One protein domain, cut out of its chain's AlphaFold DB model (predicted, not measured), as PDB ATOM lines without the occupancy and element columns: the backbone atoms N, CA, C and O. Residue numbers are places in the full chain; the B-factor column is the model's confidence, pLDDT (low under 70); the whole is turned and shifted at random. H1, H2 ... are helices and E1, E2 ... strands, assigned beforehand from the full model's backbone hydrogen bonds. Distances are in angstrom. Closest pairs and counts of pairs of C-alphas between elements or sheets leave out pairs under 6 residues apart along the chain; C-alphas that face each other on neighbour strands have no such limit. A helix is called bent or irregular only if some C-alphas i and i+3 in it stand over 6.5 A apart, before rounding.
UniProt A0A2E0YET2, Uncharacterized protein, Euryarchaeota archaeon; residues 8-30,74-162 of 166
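What this domain is: This is residues 8 to 30 and 74 to 162 of the 166 residues of an uncharacterized protein of Euryarchaeota archaeon (UniProt A0A2E0YET2). Look for two sheets partly face to face: the strands E1, E2 and E4 of a four-stranded sheet bend round H1, and a three-stranded sheet crosses the outside of that bend with its edge strand E7. H2 covers one face of the smaller sheet, E5 to E7, and also packs on E1. The printed part has 112 residues, with two named helices and seven named strands in the order H1 E1 E2 E3 E4 E5 E6 E7 H2, mixed in class. Both sheets are antiparallel, with the orders E1 E2 E3 E4 and E5 E6 E7. The whole is compact, with a radius of gyration of the C-alphas of 14.3 A and spans of 39 by 39 by 23 A.

How they stand to each other: Start with H1, residues 8 to 18, which is on the twisted sheet of E1, residues 21 to 30, E2, residues 74 to 82, E3, residues 87 to 94, and E4, residues 97 to 105. The closest C-alphas of H1 and E4 are those of Glu 8 and Val 98, 6.3 A apart. E1 bends by 58 degrees at residue 24, E2 by 53 at 79 and E4 by 62 at 100. Within hydrogen-bond range are N 23 and O 79 at 2.8 A for E1 and E2, N 78 and O 91 at 3.0 A for the hairpin E2 and E3, and N 90 and O 102 at 2.9 A for the hairpin E3 and E4. E2 E3 E4 are a meander, each strand the antiparallel neighbour of the one before; so are E5, residues 111 to 117, E6, residues 124 to 130, and E7, residues 137 to 141. Here N 113 and O 128 are 2.8 A apart in the hairpin E5 and E6, and N 139 and O 127 2.8 A in the hairpin E6 and E7. The two sheets form a sandwich, two sheets face to face, their strands at 56 degrees; the closest C-alphas of E1 and E7 are those of Thr 24 and Ile 140, 6.8 A apart. H2, residues 147 to 161, makes two layers with E5 E6 E7, a helix on one face of a sheet, at a height over the sheet of 9.9 A; it runs along the strands, at 4 degrees to E6 on the local plane. H2 is also on the first sheet, on the opposite face from H1; its closest C-alphas to E1 are those of Thr 153 and Leu 23, 6.7 A apart. In H2 every O i to N i+4 pair is within hydrogen-bond range, in H1 6 of 7.

Where its parts are: Find C-alpha 8 at (-32.725, -24.583, -51.489), where H1 begins; it is irregular, with C-alphas 15 and 18 7.1 A apart. E1 spans 26.2 A, E2 23.2 A, E3 22.6 A and E4 23.3 A; E5 begins at C-alpha 111, (-56.607, -22.790, -40.757). H2 spans 20.9 A and ends at C-alpha 161, (-53.667, -15.797, -47.022).

The domain as a whole: The C-alphas of Glu 9 and Asp 120 are the two farthest apart, 43.1 A. Residues 31 to 73 are not printed, and C-alphas 30 and 74 are 6.4 A apart across the cut. Of the links printed whole, none is long. The model's pLDDT is under 70 at residues 119 to 123, 134 to 135 and 141 to 146.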
ATOM      1  N   GLU A   8     -33.970 -25.342 -51.649       89.50
ATOM      2  CA  GLU A   8     -32.725 -24.583 -51.489       89.50
ATOM      3  C   GLU A   8     -32.711 -23.355 -52.394       89.50
ATOM      4  O   GLU A   8     -32.413 -22.256 -51.933       89.50
ATOM      5  N   GLU A   9     -33.108 -23.533 -53.653       90.19
ATOM      6  CA  GLU A   9     -33.260 -22.445 -54.621       90.19
ATOM      7  C   GLU A   9     -34.314 -21.442 -54.150       90.19
ATOM      8  O   GLU A   9     -34.047 -20.243 -54.098       90.19
ATOM      9  N   LEU A  10     -35.458 -21.935 -53.670       91.38
ATOM     10  CA  LEU A  10     -36.510 -21.084 -53.122       91.38
ATOM     11  C   LEU A  10     -36.034 -20.262 -51.915       91.38
ATOM     12  O   LEU A  10     -36.406 -19.102 -51.766       91.38
ATOM     13  N   VAL A  11     -35.202 -20.838 -51.042       92.12
ATOM     14  CA  VAL A  11     -34.610 -20.101 -49.915       92.12
ATOM     15  C   VAL A  11     -33.650 -19.016 -50.405       92.12
ATOM     16  O   VAL A  11     -33.672 -17.910 -49.870       92.12
ATOM     17  N   GLN A  12     -32.843 -19.293 -51.431       91.69
ATOM     18  CA  GLN A  12     -31.968 -18.278 -52.024       91.69
ATOM     19  C   GLN A  12     -32.779 -17.140 -52.659       91.69
ATOM     20  O   GLN A  12     -32.439 -15.975 -52.467       91.69
ATOM     21  N   GLU A  13     -33.884 -17.447 -53.342       90.38
ATOM     22  CA  GLU A  13     -34.805 -16.429 -53.866       90.38
ATOM     23  C   GLU A  13     -35.398 -15.565 -52.742       90.38
ATOM     24  O   GLU A  13     -35.437 -14.337 -52.856       90.38
ATOM     25  N   ILE A  14     -35.825 -16.188 -51.636       90.62
ATOM     26  CA  ILE A  14     -36.347 -15.482 -50.457       90.62
ATOM     27  C   ILE A  14     -35.304 -14.492 -49.913       90.62
ATOM     28  O   ILE A  14     -35.645 -13.337 -49.652       90.62
ATOM     29  N   GLU A  15     -34.043 -14.913 -49.773       89.94
ATOM     30  CA  GLU A  15     -32.953 -14.057 -49.279       89.94
ATOM     31  C   GLU A  15     -32.547 -12.948 -50.255       89.94
ATOM     32  O   GLU A  15     -32.072 -11.899 -49.826       89.94
ATOM     33  N   GLN A  16     -32.779 -13.128 -51.556       88.62
ATOM     34  CA  GLN A  16     -32.597 -12.079 -52.564       88.62
ATOM     35  C   GLN A  16     -33.741 -11.050 -52.581       88.62
ATOM     36  O   GLN A  16     -33.710 -10.110 -53.373       88.62
ATOM     37  N   GLY A  17     -34.734 -11.196 -51.696       80.25
ATOM     38  CA  GLY A  17     -35.845 -10.257 -51.546       80.25
ATOM     39  C   GLY A  17     -37.129 -10.669 -52.266       80.25
ATOM     40  O   GLY A  17     -38.070  -9.882 -52.292       80.25
ATOM     41  N   ASN A  18     -37.220 -11.893 -52.798       76.69
ATOM     42  CA  ASN A  18     -38.418 -12.376 -53.500       76.69
ATOM     43  C   ASN A  18     -39.450 -13.046 -52.574       76.69
ATOM     44  O   ASN A  18     -40.293 -13.812 -53.039       76.69
ATOM     45  N   SER A  19     -39.402 -12.790 -51.263       77.31
ATOM     46  CA  SER A  19     -40.461 -13.249 -50.357       77.31
ATOM     47  C   SER A  19     -41.611 -12.251 -50.295       77.31
ATOM     48  O   SER A  19     -41.402 -11.051 -50.141       77.31
ATOM     49  N   ASP A  20     -42.844 -12.754 -50.383       86.94
ATOM     50  CA  ASP A  20     -44.036 -11.910 -50.276       86.94
ATOM     51  C   ASP A  20     -44.280 -11.447 -48.837       86.94
ATOM     52  O   ASP A  20     -44.789 -10.350 -48.608       86.94
ATOM     53  N   PHE A  21     -43.971 -12.301 -47.855       87.06
ATOM     54  CA  PHE A  21     -44.194 -11.994 -46.448       87.06
ATOM     55  C   PHE A  21     -43.262 -12.797 -45.538       87.06
ATOM     56  O   PHE A  21     -43.221 -14.025 -45.606       87.06
ATOM     57  N   VAL A  22     -42.550 -12.122 -44.636       88.44
ATOM     58  CA  VAL A  22     -41.676 -12.765 -43.645       88.44
ATOM     59  C   VAL A  22     -42.413 -12.833 -42.310       88.44
ATOM     60  O   VAL A  22     -42.774 -11.808 -41.744       88.44
ATOM     61  N   LEU A  23     -42.642 -14.049 -41.809       86.56
ATOM     62  CA  LEU A  23     -43.307 -14.288 -40.524       86.56
ATOM     63  C   LEU A  23     -42.360 -14.029 -39.357       86.56
ATOM     64  O   LEU A  23     -42.721 -13.373 -38.388       86.56
ATOM     65  N   THR A  24     -41.151 -14.577 -39.444       88.06
ATOM     66  CA  THR A  24     -40.119 -14.441 -38.414       88.06
ATOM     67  C   THR A  24     -38.761 -14.450 -39.083       88.06
ATOM     68  O   THR A  24     -38.525 -15.301 -39.940       88.06
ATOM     69  N   ARG A  25     -37.850 -13.580 -38.655       87.38
ATOM     70  CA  ARG A  25     -36.449 -13.612 -39.075       87.38
ATOM     71  C   ARG A  25     -35.572 -13.327 -37.871       87.38
ATOM     72  O   ARG A  25     -35.672 -12.269 -37.266       87.38
ATOM     73  N   GLN A  26     -34.714 -14.279 -37.550       87.94
ATOM     74  CA  GLN A  26     -33.683 -14.142 -36.539       87.94
ATOM     75  C   GLN A  26     -32.337 -14.260 -37.234       87.94
ATOM     76  O   GLN A  26     -32.036 -15.278 -37.856       87.94
ATOM     77  N   GLU A  27     -31.547 -13.199 -37.143       88.75
ATOM     78  CA  GLU A  27     -30.192 -13.157 -37.666       88.75
ATOM     79  C   GLU A  27     -29.227 -12.969 -36.502       88.75
ATOM     80  O   GLU A  27     -29.288 -11.986 -35.766       88.75
ATOM     81  N   THR A  28     -28.340 -13.940 -36.318       87.31
ATOM     82  CA  THR A  28     -27.283 -13.885 -35.315       87.31
ATOM     83  C   THR A  28     -25.947 -13.823 -36.030       87.31
ATOM     84  O   THR A  28     -25.573 -14.753 -36.747       87.31
ATOM     85  N   VAL A  29     -25.208 -12.740 -35.808       88.44
ATOM     86  CA  VAL A  29     -23.838 -12.588 -36.301       88.44
ATOM     87  C   VAL A  29     -22.882 -12.825 -35.143       88.44
ATOM     88  O   VAL A  29     -22.860 -12.058 -34.188       88.44
ATOM     89  N   ILE A  30     -22.089 -13.887 -35.238       86.06
ATOM     90  CA  ILE A  30     -21.050 -14.227 -34.267       86.06
ATOM     91  C   ILE A  30     -19.713 -13.713 -34.794       86.06
ATOM     92  O   ILE A  30     -19.201 -14.182 -35.819       86.06
ATOM     93  N   THR A  74     -22.603 -15.932 -39.708       87.62
ATOM     94  CA  THR A  74     -23.986 -15.478 -39.758       87.62
ATOM     95  C   THR A  74     -24.891 -16.694 -39.744       87.62
ATOM     96  O   THR A  74     -24.816 -17.543 -40.637       87.62
ATOM     97  N   HIS A  75     -25.742 -16.776 -38.728       88.94
ATOM     98  CA  HIS A  75     -26.833 -17.730 -38.642       88.94
ATOM     99  C   HIS A  75     -28.139 -16.999 -38.920       88.94
ATOM    100  O   HIS A  75     -28.453 -16.024 -38.245       88.94
ATOM    101  N   ILE A  76     -28.899 -17.483 -39.897       89.56
ATOM    102  CA  ILE A  76     -30.236 -16.970 -40.191       89.56
ATOM    103  C   ILE A  76     -31.211 -18.103 -39.927       89.56
ATOM    104  O   ILE A  76     -31.088 -19.178 -40.513       89.56
ATOM    105  N   HIS A  77     -32.179 -17.877 -39.048       91.81
ATOM    106  CA  HIS A  77     -33.367 -18.713 -38.939       91.81
ATOM    107  C   HIS A  77     -34.558 -17.855 -39.330       91.81
ATOM    108  O   HIS A  77     -34.870 -16.865 -38.673       91.81
ATOM    109  N   SER A  78     -35.202 -18.210 -40.433       90.44
ATOM    110  CA  SER A  78     -36.301 -17.431 -40.972       90.44
ATOM    111  C   SER A  78     -37.456 -18.328 -41.385       90.44
ATOM    112  O   SER A  78     -37.291 -19.507 -41.718       90.44
ATOM    113  N   ARG A  79     -38.650 -17.753 -41.314       92.31
ATOM    114  CA  ARG A  79     -39.881 -18.343 -41.803       92.31
ATOM    115  C   ARG A  79     -40.586 -17.321 -42.669       92.31
ATOM    116  O   ARG A  79     -40.889 -16.222 -42.208       92.31
ATOM    117  N   ALA A  80     -40.869 -17.698 -43.905       92.50
ATOM    118  CA  ALA A  80     -41.461 -16.812 -44.893       92.50
ATOM    119  C   ALA A  80     -42.586 -17.513 -45.651       92.50
ATOM    120  O   ALA A  80     -42.577 -18.730 -45.834       92.50
ATOM    121  N   TYR A  81     -43.561 -16.727 -46.085       91.88
ATOM    122  CA  TYR A  81     -44.626 -17.134 -46.980       91.88
ATOM    123  C   TYR A  81     -44.289 -16.714 -48.410       91.88
ATOM    124  O   TYR A  81     -43.905 -15.570 -48.662       91.88
ATOM    125  N   VAL A  82     -44.463 -17.656 -49.334       91.94
ATOM    126  CA  VAL A  82     -44.262 -17.460 -50.768       91.94
ATOM    127  C   VAL A  82     -45.604 -17.632 -51.465       91.94
ATOM    128  O   VAL A  82     -46.126 -18.745 -51.589       91.94
ATOM    129  N   LYS A  83     -46.164 -16.522 -51.947       89.31
ATOM    130  CA  LYS A  83     -47.492 -16.450 -52.561       89.31
ATOM    131  C   LYS A  83     -47.559 -17.227 -53.867       89.31
ATOM    132  O   LYS A  83     -48.552 -17.910 -54.103       89.31
ATOM    133  N   LYS A  84     -46.494 -17.179 -54.681       88.44
ATOM    134  CA  LYS A  84     -46.393 -17.894 -55.971       88.44
ATOM    135  C   LYS A  84     -46.719 -19.385 -55.839       88.44
ATOM    136  O   LYS A  84     -47.400 -19.941 -56.693       88.44
ATOM    137  N   HIS A  85     -46.267 -20.005 -54.751       88.25
ATOM    138  CA  HIS A  85     -46.453 -21.431 -54.478       88.25
ATOM    139  C   HIS A  85     -47.451 -21.704 -53.340       88.25
ATOM    140  O   HIS A  85     -47.638 -22.854 -52.952       88.25
ATOM    141  N   ASN A  86     -48.081 -20.651 -52.805       89.88
ATOM    142  CA  ASN A  86     -48.974 -20.671 -51.651       89.88
ATOM    143  C   ASN A  86     -48.466 -21.549 -50.492       89.88
ATOM    144  O   ASN A  86     -49.187 -22.399 -49.967       89.88
ATOM    145  N   LEU A  87     -47.201 -21.374 -50.118       91.25
ATOM    146  CA  LEU A  87     -46.552 -22.203 -49.110       91.25
ATOM    147  C   LEU A  87     -45.731 -21.371 -48.136       91.25
ATOM    148  O   LEU A  87     -45.369 -20.227 -48.404       91.25
ATOM    149  N   ILE A  88     -45.432 -21.976 -46.999       91.62
ATOM    150  CA  ILE A  88     -44.584 -21.415 -45.957       91.62
ATOM    151  C   ILE A  88     -43.288 -22.201 -45.948       91.62
ATOM    152  O   ILE A  88     -43.322 -23.426 -45.885       91.62
ATOM    153  N   VAL A  89     -42.159 -21.505 -45.987       92.44
ATOM    154  CA  VAL A  89     -40.820 -22.083 -45.870       92.44
ATOM    155  C   VAL A  89     -40.253 -21.707 -44.512       92.44
ATOM    156  O   VAL A  89     -40.248 -20.537 -44.145       92.44
ATOM    157  N   ASP A  90     -39.772 -22.692 -43.763       92.81
ATOM    158  CA  ASP A  90     -38.974 -22.513 -42.546       92.81
ATOM    159  C   ASP A  90     -37.575 -23.042 -42.836       92.81
ATOM    160  O   ASP A  90     -37.415 -24.207 -43.219       92.81
ATOM    161  N   TYR A  91     -36.572 -22.182 -42.703       92.62
ATOM    162  CA  TYR A  91     -35.220 -22.492 -43.124       92.62
ATOM    163  C   TYR A  91     -34.167 -21.925 -42.183       92.62
ATOM    164  O   TYR A  91     -34.351 -20.918 -41.497       92.62
ATOM    165  N   LYS A  92     -33.028 -22.614 -42.168       92.62
ATOM    166  CA  LYS A  92     -31.824 -22.233 -41.448       92.62
ATOM    167  C   LYS A  92     -30.682 -22.104 -42.429       92.62
ATOM    168  O   LYS A  92     -30.394 -23.050 -43.165       92.62
ATOM    169  N   MET A  93     -30.006 -20.969 -42.391       91.38
ATOM    170  CA  MET A  93     -28.799 -20.721 -43.161       91.38
ATOM    171  C   MET A  93     -27.625 -20.455 -42.239       91.38
ATOM    172  O   MET A  93     -27.766 -19.885 -41.156       91.38
ATOM    173  N   LYS A  94     -26.454 -20.864 -42.713       88.62
ATOM    174  CA  LYS A  94     -25.169 -20.546 -42.113       88.62
ATOM    175  C   LYS A  94     -24.258 -20.006 -43.204       88.62
ATOM    176  O   LYS A  94     -24.000 -20.707 -44.178       88.62
ATOM    177  N   ASN A  95     -23.778 -18.776 -43.038       87.25
ATOM    178  CA  ASN A  95     -22.878 -18.104 -43.984       87.25
ATOM    179  C   ASN A  95     -23.393 -18.143 -45.439       87.25
ATOM    180  O   ASN A  95     -22.645 -18.464 -46.355       87.25
ATOM    181  N   GLY A  96     -24.691 -17.894 -45.644       85.50
ATOM    182  CA  GLY A  96     -25.314 -17.928 -46.974       85.50
ATOM    183  C   GLY A  96     -25.656 -19.328 -47.508       85.50
ATOM    184  O   GLY A  96     -26.314 -19.442 -48.539       85.50
ATOM    185  N   ILE A  97     -25.270 -20.399 -46.808       87.38
ATOM    186  CA  ILE A  97     -25.545 -21.784 -47.208       87.38
ATOM    187  C   ILE A  97     -26.753 -22.315 -46.437       87.38
ATOM    188  O   ILE A  97     -26.793 -22.241 -45.204       87.38
ATOM    189  N   VAL A  98     -27.718 -22.896 -47.151       89.81
ATOM    190  CA  VAL A  98     -28.889 -23.556 -46.559       89.81
ATOM    191  C   VAL A  98     -28.439 -24.812 -45.813       89.81
ATOM    192  O   VAL A  98     -27.828 -25.704 -46.385       89.81
ATOM    193  N   GLN A  99     -28.717 -24.869 -44.513       89.94
ATOM    194  CA  GLN A  99     -28.399 -26.022 -43.662       89.94
ATOM    195  C   GLN A  99     -29.599 -26.955 -43.523       89.94
ATOM    196  O   GLN A  99     -29.461 -28.176 -43.508       89.94
ATOM    197  N   LYS A 100     -30.788 -26.369 -43.349       90.25
ATOM    198  CA  LYS A 100     -32.060 -27.084 -43.214       90.25
ATOM    199  C   LYS A 100     -33.164 -26.232 -43.809       90.25
ATOM    200  O   LYS A 100     -33.198 -25.030 -43.567       90.25
ATOM    201  N   SER A 101     -34.099 -26.860 -44.499       91.62
ATOM    202  CA  SER A 101     -35.322 -26.222 -44.971       91.62
ATOM    203  C   SER A 101     -36.478 -27.213 -44.887       91.62
ATOM    204  O   SER A 101     -36.304 -28.428 -44.997       91.62
ATOM    205  N   LYS A 102     -37.670 -26.696 -44.622       91.69
ATOM    206  CA  LYS A 102     -38.925 -27.442 -44.684       91.69
ATOM    207  C   LYS A 102     -40.016 -26.511 -45.181       91.69
ATOM    208  O   LYS A 102     -39.962 -25.307 -44.926       91.69
ATOM    209  N   SER A 103     -41.019 -27.071 -45.839       91.12
ATOM    210  CA  SER A 103     -42.165 -26.308 -46.314       91.12
ATOM    211  C   SER A 103     -43.496 -26.896 -45.860       91.12
ATOM    212  O   SER A 103     -43.608 -28.081 -45.531       91.12
ATOM    213  N   ALA A 104     -44.503 -26.030 -45.837       90.19
ATOM    214  CA  ALA A 104     -45.895 -26.383 -45.640       90.19
ATOM    215  C   ALA A 104     -46.759 -25.676 -46.678       90.19
ATOM    216  O   ALA A 104     -46.753 -24.448 -46.756       90.19
ATOM    217  N   ILE A 105     -47.489 -26.451 -47.476       90.25
ATOM    218  CA  ILE A 105     -48.421 -25.911 -48.467       90.25
ATOM    219  C   ILE A 105     -49.694 -25.483 -47.742       90.25
ATOM    220  O   ILE A 105     -50.231 -26.228 -46.924       90.25
ATOM    221  N   ILE A 106     -50.187 -24.286 -48.053       89.12
ATOM    222  CA  ILE A 106     -51.476 -23.812 -47.562       89.12
ATOM    223  C   ILE A 106     -52.565 -24.372 -48.482       89.12
ATOM    224  O   ILE A 106     -52.745 -23.945 -49.620       89.12
ATOM    225  N   GLU A 107     -53.293 -25.360 -47.980       88.81
ATOM    226  CA  GLU A 107     -54.421 -25.986 -48.672       88.81
ATOM    227  C   GLU A 107     -55.739 -25.263 -48.364       88.81
ATOM    228  O   GLU A 107     -55.840 -24.548 -47.368       88.81
ATOM    229  N   SER A 108     -56.778 -25.499 -49.169       85.75
ATOM    230  CA  SER A 108     -58.076 -24.810 -49.072       85.75
ATOM    231  C   SER A 108     -58.776 -24.938 -47.714       85.75
ATOM    232  O   SER A 108     -59.514 -24.042 -47.325       85.75
ATOM    233  N   HIS A 109     -58.555 -26.043 -46.999       87.06
ATOM    234  CA  HIS A 109     -59.138 -26.300 -45.675       87.06
ATOM    235  C   HIS A 109     -58.154 -26.029 -44.532       87.06
ATOM    236  O   HIS A 109     -58.394 -26.441 -43.394       87.06
ATOM    237  N   SER A 110     -57.028 -25.381 -44.830       90.69
ATOM    238  CA  SER A 110     -56.072 -25.003 -43.800       90.69
ATOM    239  C   SER A 110     -56.648 -23.889 -42.938       90.69
ATOM    240  O   SER A 110     -57.420 -23.053 -43.403       90.69
ATOM    241  N   TYR A 111     -56.251 -23.861 -41.676       91.81
ATOM    242  CA  TYR A 111     -56.607 -22.790 -40.757       91.81
ATOM    243  C   TYR A 111     -55.457 -22.538 -39.794       91.81
ATOM    244  O   TYR A 111     -54.537 -23.349 -39.660       91.81
ATOM    245  N   ILE A 112     -55.500 -21.396 -39.125       92.06
ATOM    246  CA  ILE A 112     -54.505 -21.027 -38.131       92.06
ATOM    247  C   ILE A 112     -55.088 -21.328 -36.759       92.06
ATOM    248  O   ILE A 112     -56.074 -20.722 -36.365       92.06
ATOM    249  N   SER A 113     -54.482 -22.247 -36.019       91.00
ATOM    250  CA  SER A 113     -54.800 -22.442 -34.610       91.00
ATOM    251  C   SER A 113     -54.033 -21.432 -33.762       91.00
ATOM    252  O   SER A 113     -52.809 -21.305 -33.897       91.00
ATOM    253  N   ARG A 114     -54.748 -20.730 -32.879       89.00
ATOM    254  CA  ARG A 114     -54.158 -19.842 -31.871       89.00
ATOM    255  C   ARG A 114     -54.209 -20.514 -30.503       89.00
ATOM    256  O   ARG A 114     -55.278 -20.706 -29.938       89.00
ATOM    257  N   THR A 115     -53.046 -20.804 -29.927       85.69
ATOM    258  CA  THR A 115     -52.943 -21.319 -28.555       85.69
ATOM    259  C   THR A 115     -52.333 -20.261 -27.648       85.69
ATOM    260  O   THR A 115     -51.287 -19.695 -27.960       85.69
ATOM    261  N   HIS A 116     -52.988 -19.991 -26.520       80.50
ATOM    262  CA  HIS A 116     -52.465 -19.121 -25.474       80.50
ATOM    263  C   HIS A 116     -52.025 -19.972 -24.287       80.50
ATOM    264  O   HIS A 116     -52.859 -20.518 -23.563       80.50
ATOM    265  N   ASN A 117     -50.715 -20.079 -24.088       76.75
ATOM    266  CA  ASN A 117     -50.150 -20.812 -22.966       76.75
ATOM    267  C   ASN A 117     -49.867 -19.823 -21.844       76.75
ATOM    268  O   ASN A 117     -48.971 -18.996 -21.968       76.75
ATOM    269  N   LYS A 118     -50.638 -19.883 -20.756       71.25
ATOM    270  CA  LYS A 118     -50.339 -19.105 -19.547       71.25
ATOM    271  C   LYS A 118     -49.231 -19.805 -18.764       71.25
ATOM    272  O   LYS A 118     -49.378 -20.979 -18.442       71.25
ATOM    273  N   THR A 119     -48.170 -19.076 -18.432       66.31
ATOM    274  CA  THR A 119     -47.193 -19.493 -17.418       66.31
ATOM    275  C   THR A 119     -47.188 -18.485 -16.274       66.31
ATOM    276  O   THR A 119     -47.641 -17.350 -16.453       66.31
ATOM    277  N   ASP A 120     -46.678 -18.885 -15.109       60.31
ATOM    278  CA  ASP A 120     -46.604 -18.032 -13.913       60.31
ATOM    279  C   ASP A 120     -45.781 -16.746 -14.142       60.31
ATOM    280  O   ASP A 120     -45.987 -15.751 -13.452       60.31
ATOM    281  N   ASN A 121     -44.916 -16.731 -15.166       59.59
ATOM    282  CA  ASN A 121     -44.052 -15.604 -15.534       59.59
ATOM    283  C   ASN A 121     -44.565 -14.792 -16.742       59.59
ATOM    284  O   ASN A 121     -43.822 -13.990 -17.301       59.59
ATOM    285  N   GLY A 122     -45.822 -14.988 -17.149       59.41
ATOM    286  CA  GLY A 122     -46.393 -14.388 -18.357       59.41
ATOM    287  C   GLY A 122     -46.752 -15.453 -19.391       59.41
ATOM    288  O   GLY A 122     -46.121 -16.505 -19.489       59.41
ATOM    289  N   GLY A 123     -47.850 -15.246 -20.112       67.19
ATOM    290  CA  GLY A 123     -48.271 -16.178 -21.154       67.19
ATOM    291  C   GLY A 123     -47.542 -15.935 -22.471       67.19
ATOM    292  O   GLY A 123     -47.138 -14.810 -22.747       67.19
ATOM    293  N   PHE A 124     -47.440 -16.969 -23.303       74.50
ATOM    294  CA  PHE A 124     -46.969 -16.850 -24.680       74.50
ATOM    295  C   PHE A 124     -48.045 -17.284 -25.677       74.50
ATOM    296  O   PHE A 124     -48.879 -18.161 -25.408       74.50
ATOM    297  N   LEU A 125     -48.039 -16.639 -26.843       78.81
ATOM    298  CA  LEU A 125     -48.901 -16.985 -27.964       78.81
ATOM    299  C   LEU A 125     -48.167 -17.896 -28.928       78.81
ATOM    300  O   LEU A 125     -47.059 -17.606 -29.370       78.81
ATOM    301  N   VAL A 126     -48.846 -18.961 -29.333       84.69
ATOM    302  CA  VAL A 126     -48.352 -19.840 -30.381       84.69
ATOM    303  C   VAL A 126     -49.375 -19.919 -31.496       84.69
ATOM    304  O   VAL A 126     -50.542 -20.245 -31.271       84.69
ATOM    305  N   TYR A 127     -48.910 -19.649 -32.712       88.75
ATOM    306  CA  TYR A 127     -49.699 -19.799 -33.925       88.75
ATOM    307  C   TYR A 127     -49.216 -21.017 -34.699       88.75
ATOM    308  O   TYR A 127     -48.023 -21.166 -34.979       88.75
ATOM    309  N   HIS A 128     -50.153 -21.883 -35.062       90.62
ATOM    310  CA  HIS A 128     -49.902 -23.069 -35.868       90.62
ATOM    311  C   HIS A 128     -50.767 -23.032 -37.120       90.62
ATOM    312  O   HIS A 128     -51.972 -22.844 -37.029       90.62
ATOM    313  N   LEU A 129     -50.170 -23.270 -38.280       91.94
ATOM    314  CA  LEU A 129     -50.908 -23.640 -39.475       91.94
ATOM    315  C   LEU A 129     -51.297 -25.108 -39.341       91.94
ATOM    316  O   LEU A 129     -50.436 -25.979 -39.212       91.94
ATOM    317  N   ILE A 130     -52.590 -25.382 -39.376       90.88
ATOM    318  CA  ILE A 130     -53.122 -26.733 -39.460       90.88
ATOM    319  C   ILE A 130     -53.513 -26.958 -40.910       90.88
ATOM    320  O   ILE A 130     -54.321 -26.199 -41.446       90.88
ATOM    321  N   THR A 131     -52.943 -27.981 -41.543       86.62
ATOM    322  CA  THR A 131     -53.316 -28.371 -42.904       86.62
ATOM    323  C   THR A 131     -53.871 -29.799 -42.900       86.62
ATOM    324  O   THR A 131     -53.561 -30.584 -41.998       86.62
ATOM    325  N   PRO A 132     -54.711 -30.167 -43.880       80.94
ATOM    326  CA  PRO A 132     -55.252 -31.521 -43.988       80.94
ATOM    327  C   PRO A 132     -54.168 -32.605 -44.067       80.94
ATOM    328  O   PRO A 132     -54.303 -33.657 -43.442       80.94
ATOM    329  N   ASN A 133     -53.074 -32.331 -44.787       75.31
ATOM    330  CA  ASN A 133     -51.997 -33.299 -45.014       75.31
ATOM    331  C   ASN A 133     -50.813 -33.162 -44.039       75.31
ATOM    332  O   ASN A 133     -50.086 -34.131 -43.816       75.31
ATOM    333  N   GLN A 134     -50.613 -31.997 -43.414       64.94
ATOM    334  CA  GLN A 134     -49.638 -31.786 -42.341       64.94
ATOM    335  C   GLN A 134     -50.372 -31.391 -41.060       64.94
ATOM    336  O   GLN A 134     -50.853 -30.272 -40.902       64.94
ATOM    337  N   ARG A 135     -50.389 -32.324 -40.098       69.94
ATOM    338  CA  ARG A 135     -51.140 -32.199 -38.836       69.94
ATOM    339  C   ARG A 135     -50.897 -30.884 -38.083       69.94
ATOM    340  O   ARG A 135     -51.796 -30.439 -37.383       69.94
ATOM    341  N   SER A 136     -49.709 -30.283 -38.180       84.62
ATOM    342  CA  SER A 136     -49.422 -28.955 -37.623       84.62
ATOM    343  C   SER A 136     -48.070 -28.422 -38.108       84.62
ATOM    344  O   SER A 136     -47.063 -29.129 -38.042       84.62
ATOM    345  N   PHE A 137     -48.019 -27.158 -38.525       85.44
ATOM    346  CA  PHE A 137     -46.796 -26.425 -38.836       85.44
ATOM    347  C   PHE A 137     -46.739 -25.142 -38.004       85.44
ATOM    348  O   PHE A 137     -47.594 -24.267 -38.115       85.44
ATOM    349  N   LYS A 138     -45.733 -25.017 -37.139       86.94
ATOM    350  CA  LYS A 138     -45.583 -23.847 -36.262       86.94
ATOM    351  C   LYS A 138     -45.266 -22.597 -37.101       86.94
ATOM    352  O   LYS A 138     -44.344 -22.653 -37.908       86.94
ATOM    353  N   LEU A 139     -46.007 -21.501 -36.913       84.69
ATOM    354  CA  LEU A 139     -45.878 -20.245 -37.676       84.69
ATOM    355  C   LEU A 139     -45.049 -19.192 -36.961       84.69
ATOM    356  O   LEU A 139     -44.197 -18.566 -37.578       84.69
ATOM    357  N   ILE A 140     -45.252 -19.034 -35.660       80.94
ATOM    358  CA  ILE A 140     -44.474 -18.136 -34.808       80.94
ATOM    359  C   ILE A 140     -44.272 -18.870 -33.480       80.94
ATOM    360  O   ILE A 140     -45.203 -19.498 -32.969       80.94
ATOM    361  N   ASN A 141     -43.036 -18.880 -32.976       63.94
ATOM    362  CA  ASN A 141     -42.774 -19.190 -31.578       63.94
ATOM    363  C   ASN A 141     -42.276 -17.915 -30.957       63.94
ATOM    364  O   ASN A 141     -41.263 -17.404 -31.430       63.94
ATOM    365  N   ASP A 142     -42.959 -17.471 -29.926       60.31
ATOM    366  CA  ASP A 142     -42.523 -16.293 -29.237       60.31
ATOM    367  C   ASP A 142     -42.356 -16.622 -27.774       60.31
ATOM    368  O   ASP A 142     -43.330 -16.732 -27.039       60.31
ATOM    369  N   ASP A 143     -41.115 -16.885 -27.385       54.31
ATOM    370  CA  ASP A 143     -40.802 -16.971 -25.970       54.31
ATOM    371  C   ASP A 143     -40.574 -15.548 -25.401       54.31
ATOM    372  O   ASP A 143     -40.635 -15.404 -24.182       54.31
ATOM    373  N   TRP A 144     -40.339 -14.502 -26.231       48.03
ATOM    374  CA  TRP A 144     -39.851 -13.190 -25.751       48.03
ATOM    375  C   TRP A 144     -40.156 -11.920 -26.594       48.03
ATOM    376  O   TRP A 144     -39.833 -10.834 -26.106       48.03
ATOM    377  N   ASP A 145     -40.738 -11.968 -27.799       55.41
ATOM    378  CA  ASP A 145     -41.130 -10.752 -28.538       55.41
ATOM    379  C   ASP A 145     -42.418 -10.123 -27.963       55.41
ATOM    380  O   ASP A 145     -43.223 -10.722 -27.242       55.41
ATOM    381  N   ASP A 146     -42.587  -8.829 -28.241       67.62
ATOM    382  CA  ASP A 146     -43.778  -8.070 -27.873       67.62
ATOM    383  C   ASP A 146     -45.020  -8.718 -28.504       67.62
ATOM    384  O   ASP A 146     -45.185  -8.728 -29.728       67.62
ATOM    385  N   PHE A 147     -45.925  -9.217 -27.659       73.12
ATOM    386  CA  PHE A 147     -47.216  -9.796 -28.036       73.12
ATOM    387  C   PHE A 147     -47.950  -8.971 -29.108       73.12
ATOM    388  O   PHE A 147     -48.603  -9.535 -29.992       73.12
ATOM    389  N   GLN A 148     -47.843  -7.636 -29.060       75.38
ATOM    390  CA  GLN A 148     -48.468  -6.757 -30.050       75.38
ATOM    391  C   GLN A 148     -47.853  -6.906 -31.446       75.38
ATOM    392  O   GLN A 148     -48.579  -6.875 -32.445       75.38
ATOM    393  N   SER A 149     -46.536  -7.098 -31.526       80.69
ATOM    394  CA  SER A 149     -45.813  -7.338 -32.777       80.69
ATOM    395  C   SER A 149     -46.274  -8.643 -33.424       80.69
ATOM    396  O   SER A 149     -46.662  -8.655 -34.595       80.69
ATOM    397  N   VAL A 150     -46.357  -9.725 -32.643       81.62
ATOM    398  CA  VAL A 150     -46.830 -11.027 -33.138       81.62
ATOM    399  C   VAL A 150     -48.277 -10.964 -33.611       81.62
ATOM    400  O   VAL A 150     -48.586 -11.443 -34.707       81.62
ATOM    401  N   GLU A 151     -49.178 -10.352 -32.836       83.56
ATOM    402  CA  GLU A 151     -50.565 -10.187 -33.273       83.56
ATOM    403  C   GLU A 151     -50.663  -9.386 -34.575       83.56
ATOM    404  O   GLU A 151     -51.459  -9.740 -35.451       83.56
ATOM    405  N   LYS A 152     -49.871  -8.319 -34.724       87.44
ATOM    406  CA  LYS A 152     -49.857  -7.501 -35.939       87.44
ATOM    407  C   LYS A 152     -49.407  -8.322 -37.149       87.44
ATOM    408  O   LYS A 152     -50.139  -8.369 -38.141       87.44
ATOM    409  N   THR A 153     -48.282  -9.024 -37.038       88.12
ATOM    410  CA  THR A 153     -47.756  -9.908 -38.089       88.12
ATOM    411  C   THR A 153     -48.785 -10.965 -38.482       88.12
ATOM    412  O   THR A 153     -49.061 -11.162 -39.665       88.12
ATOM    413  N   MET A 154     -49.440 -11.603 -37.507       89.31
ATOM    414  CA  MET A 154     -50.458 -12.619 -37.791       89.31
ATOM    415  C   MET A 154     -51.717 -12.045 -38.446       89.31
ATOM    416  O   MET A 154     -52.289 -12.687 -39.328       89.31
ATOM    417  N   ARG A 155     -52.151 -10.836 -38.067       89.19
ATOM    418  CA  ARG A 155     -53.276 -10.153 -38.729       89.19
ATOM    419  C   ARG A 155     -52.960  -9.829 -40.185       89.19
ATOM    420  O   ARG A 155     -53.830  -9.985 -41.038       89.19
ATOM    421  N   GLU A 156     -51.747  -9.371 -40.480       90.44
ATOM    422  CA  GLU A 156     -51.305  -9.110 -41.855       90.44
ATOM    423  C   GLU A 156     -51.223 -10.408 -42.664       90.44
ATOM    424  O   GLU A 156     -51.796 -10.496 -43.752       90.44
ATOM    425  N   PHE A 157     -50.636 -11.453 -42.083       91.00
ATOM    426  CA  PHE A 157     -50.558 -12.773 -42.698       91.00
ATOM    427  C   PHE A 157     -51.940 -13.352 -43.044       91.00
ATOM    428  O   PHE A 157     -52.152 -13.851 -44.152       91.00
ATOM    429  N   VAL A 158     -52.913 -13.239 -42.136       91.38
ATOM    430  CA  VAL A 158     -54.304 -13.668 -42.370       91.38
ATOM    431  C   VAL A 158     -54.967 -12.884 -43.494       91.38
ATOM    432  O   VAL A 158     -55.671 -13.471 -44.310       91.38
ATOM    433  N   LYS A 159     -54.728 -11.572 -43.597       90.31
ATOM    434  CA  LYS A 159     -55.276 -10.769 -44.703       90.31
ATOM    435  C   LYS A 159     -54.746 -11.229 -46.061       90.31
ATOM    436  O   LYS A 159     -55.501 -11.244 -47.030       90.31
ATOM    437  N   ILE A 160     -53.468 -11.604 -46.124       89.31
ATOM    438  CA  ILE A 160     -52.815 -12.066 -47.356       89.31
ATOM    439  C   ILE A 160     -53.320 -13.458 -47.745       89.31
ATOM    440  O   ILE A 160     -53.695 -13.684 -48.894       89.31
ATOM    441  N   THR A 161     -53.347 -14.380 -46.784       88.50
ATOM    442  CA  THR A 161     -53.667 -15.797 -47.022       88.50
ATOM    443  C   THR A 161     -55.160 -16.109 -46.991       88.50
ATOM    444  O   THR A 161     -55.569 -17.170 -47.454       88.50
ATOM    445  N   LYS A 162     -55.981 -15.190 -46.465       89.50
ATOM    446  CA  LYS A 162     -57.423 -15.356 -46.221       89.50
ATOM    447  C   LYS A 162     -57.757 -16.562 -45.333       89.50
ATOM    448  O   LYS A 162     -58.859 -17.096 -45.413       89.50
TER     449      LYS A 162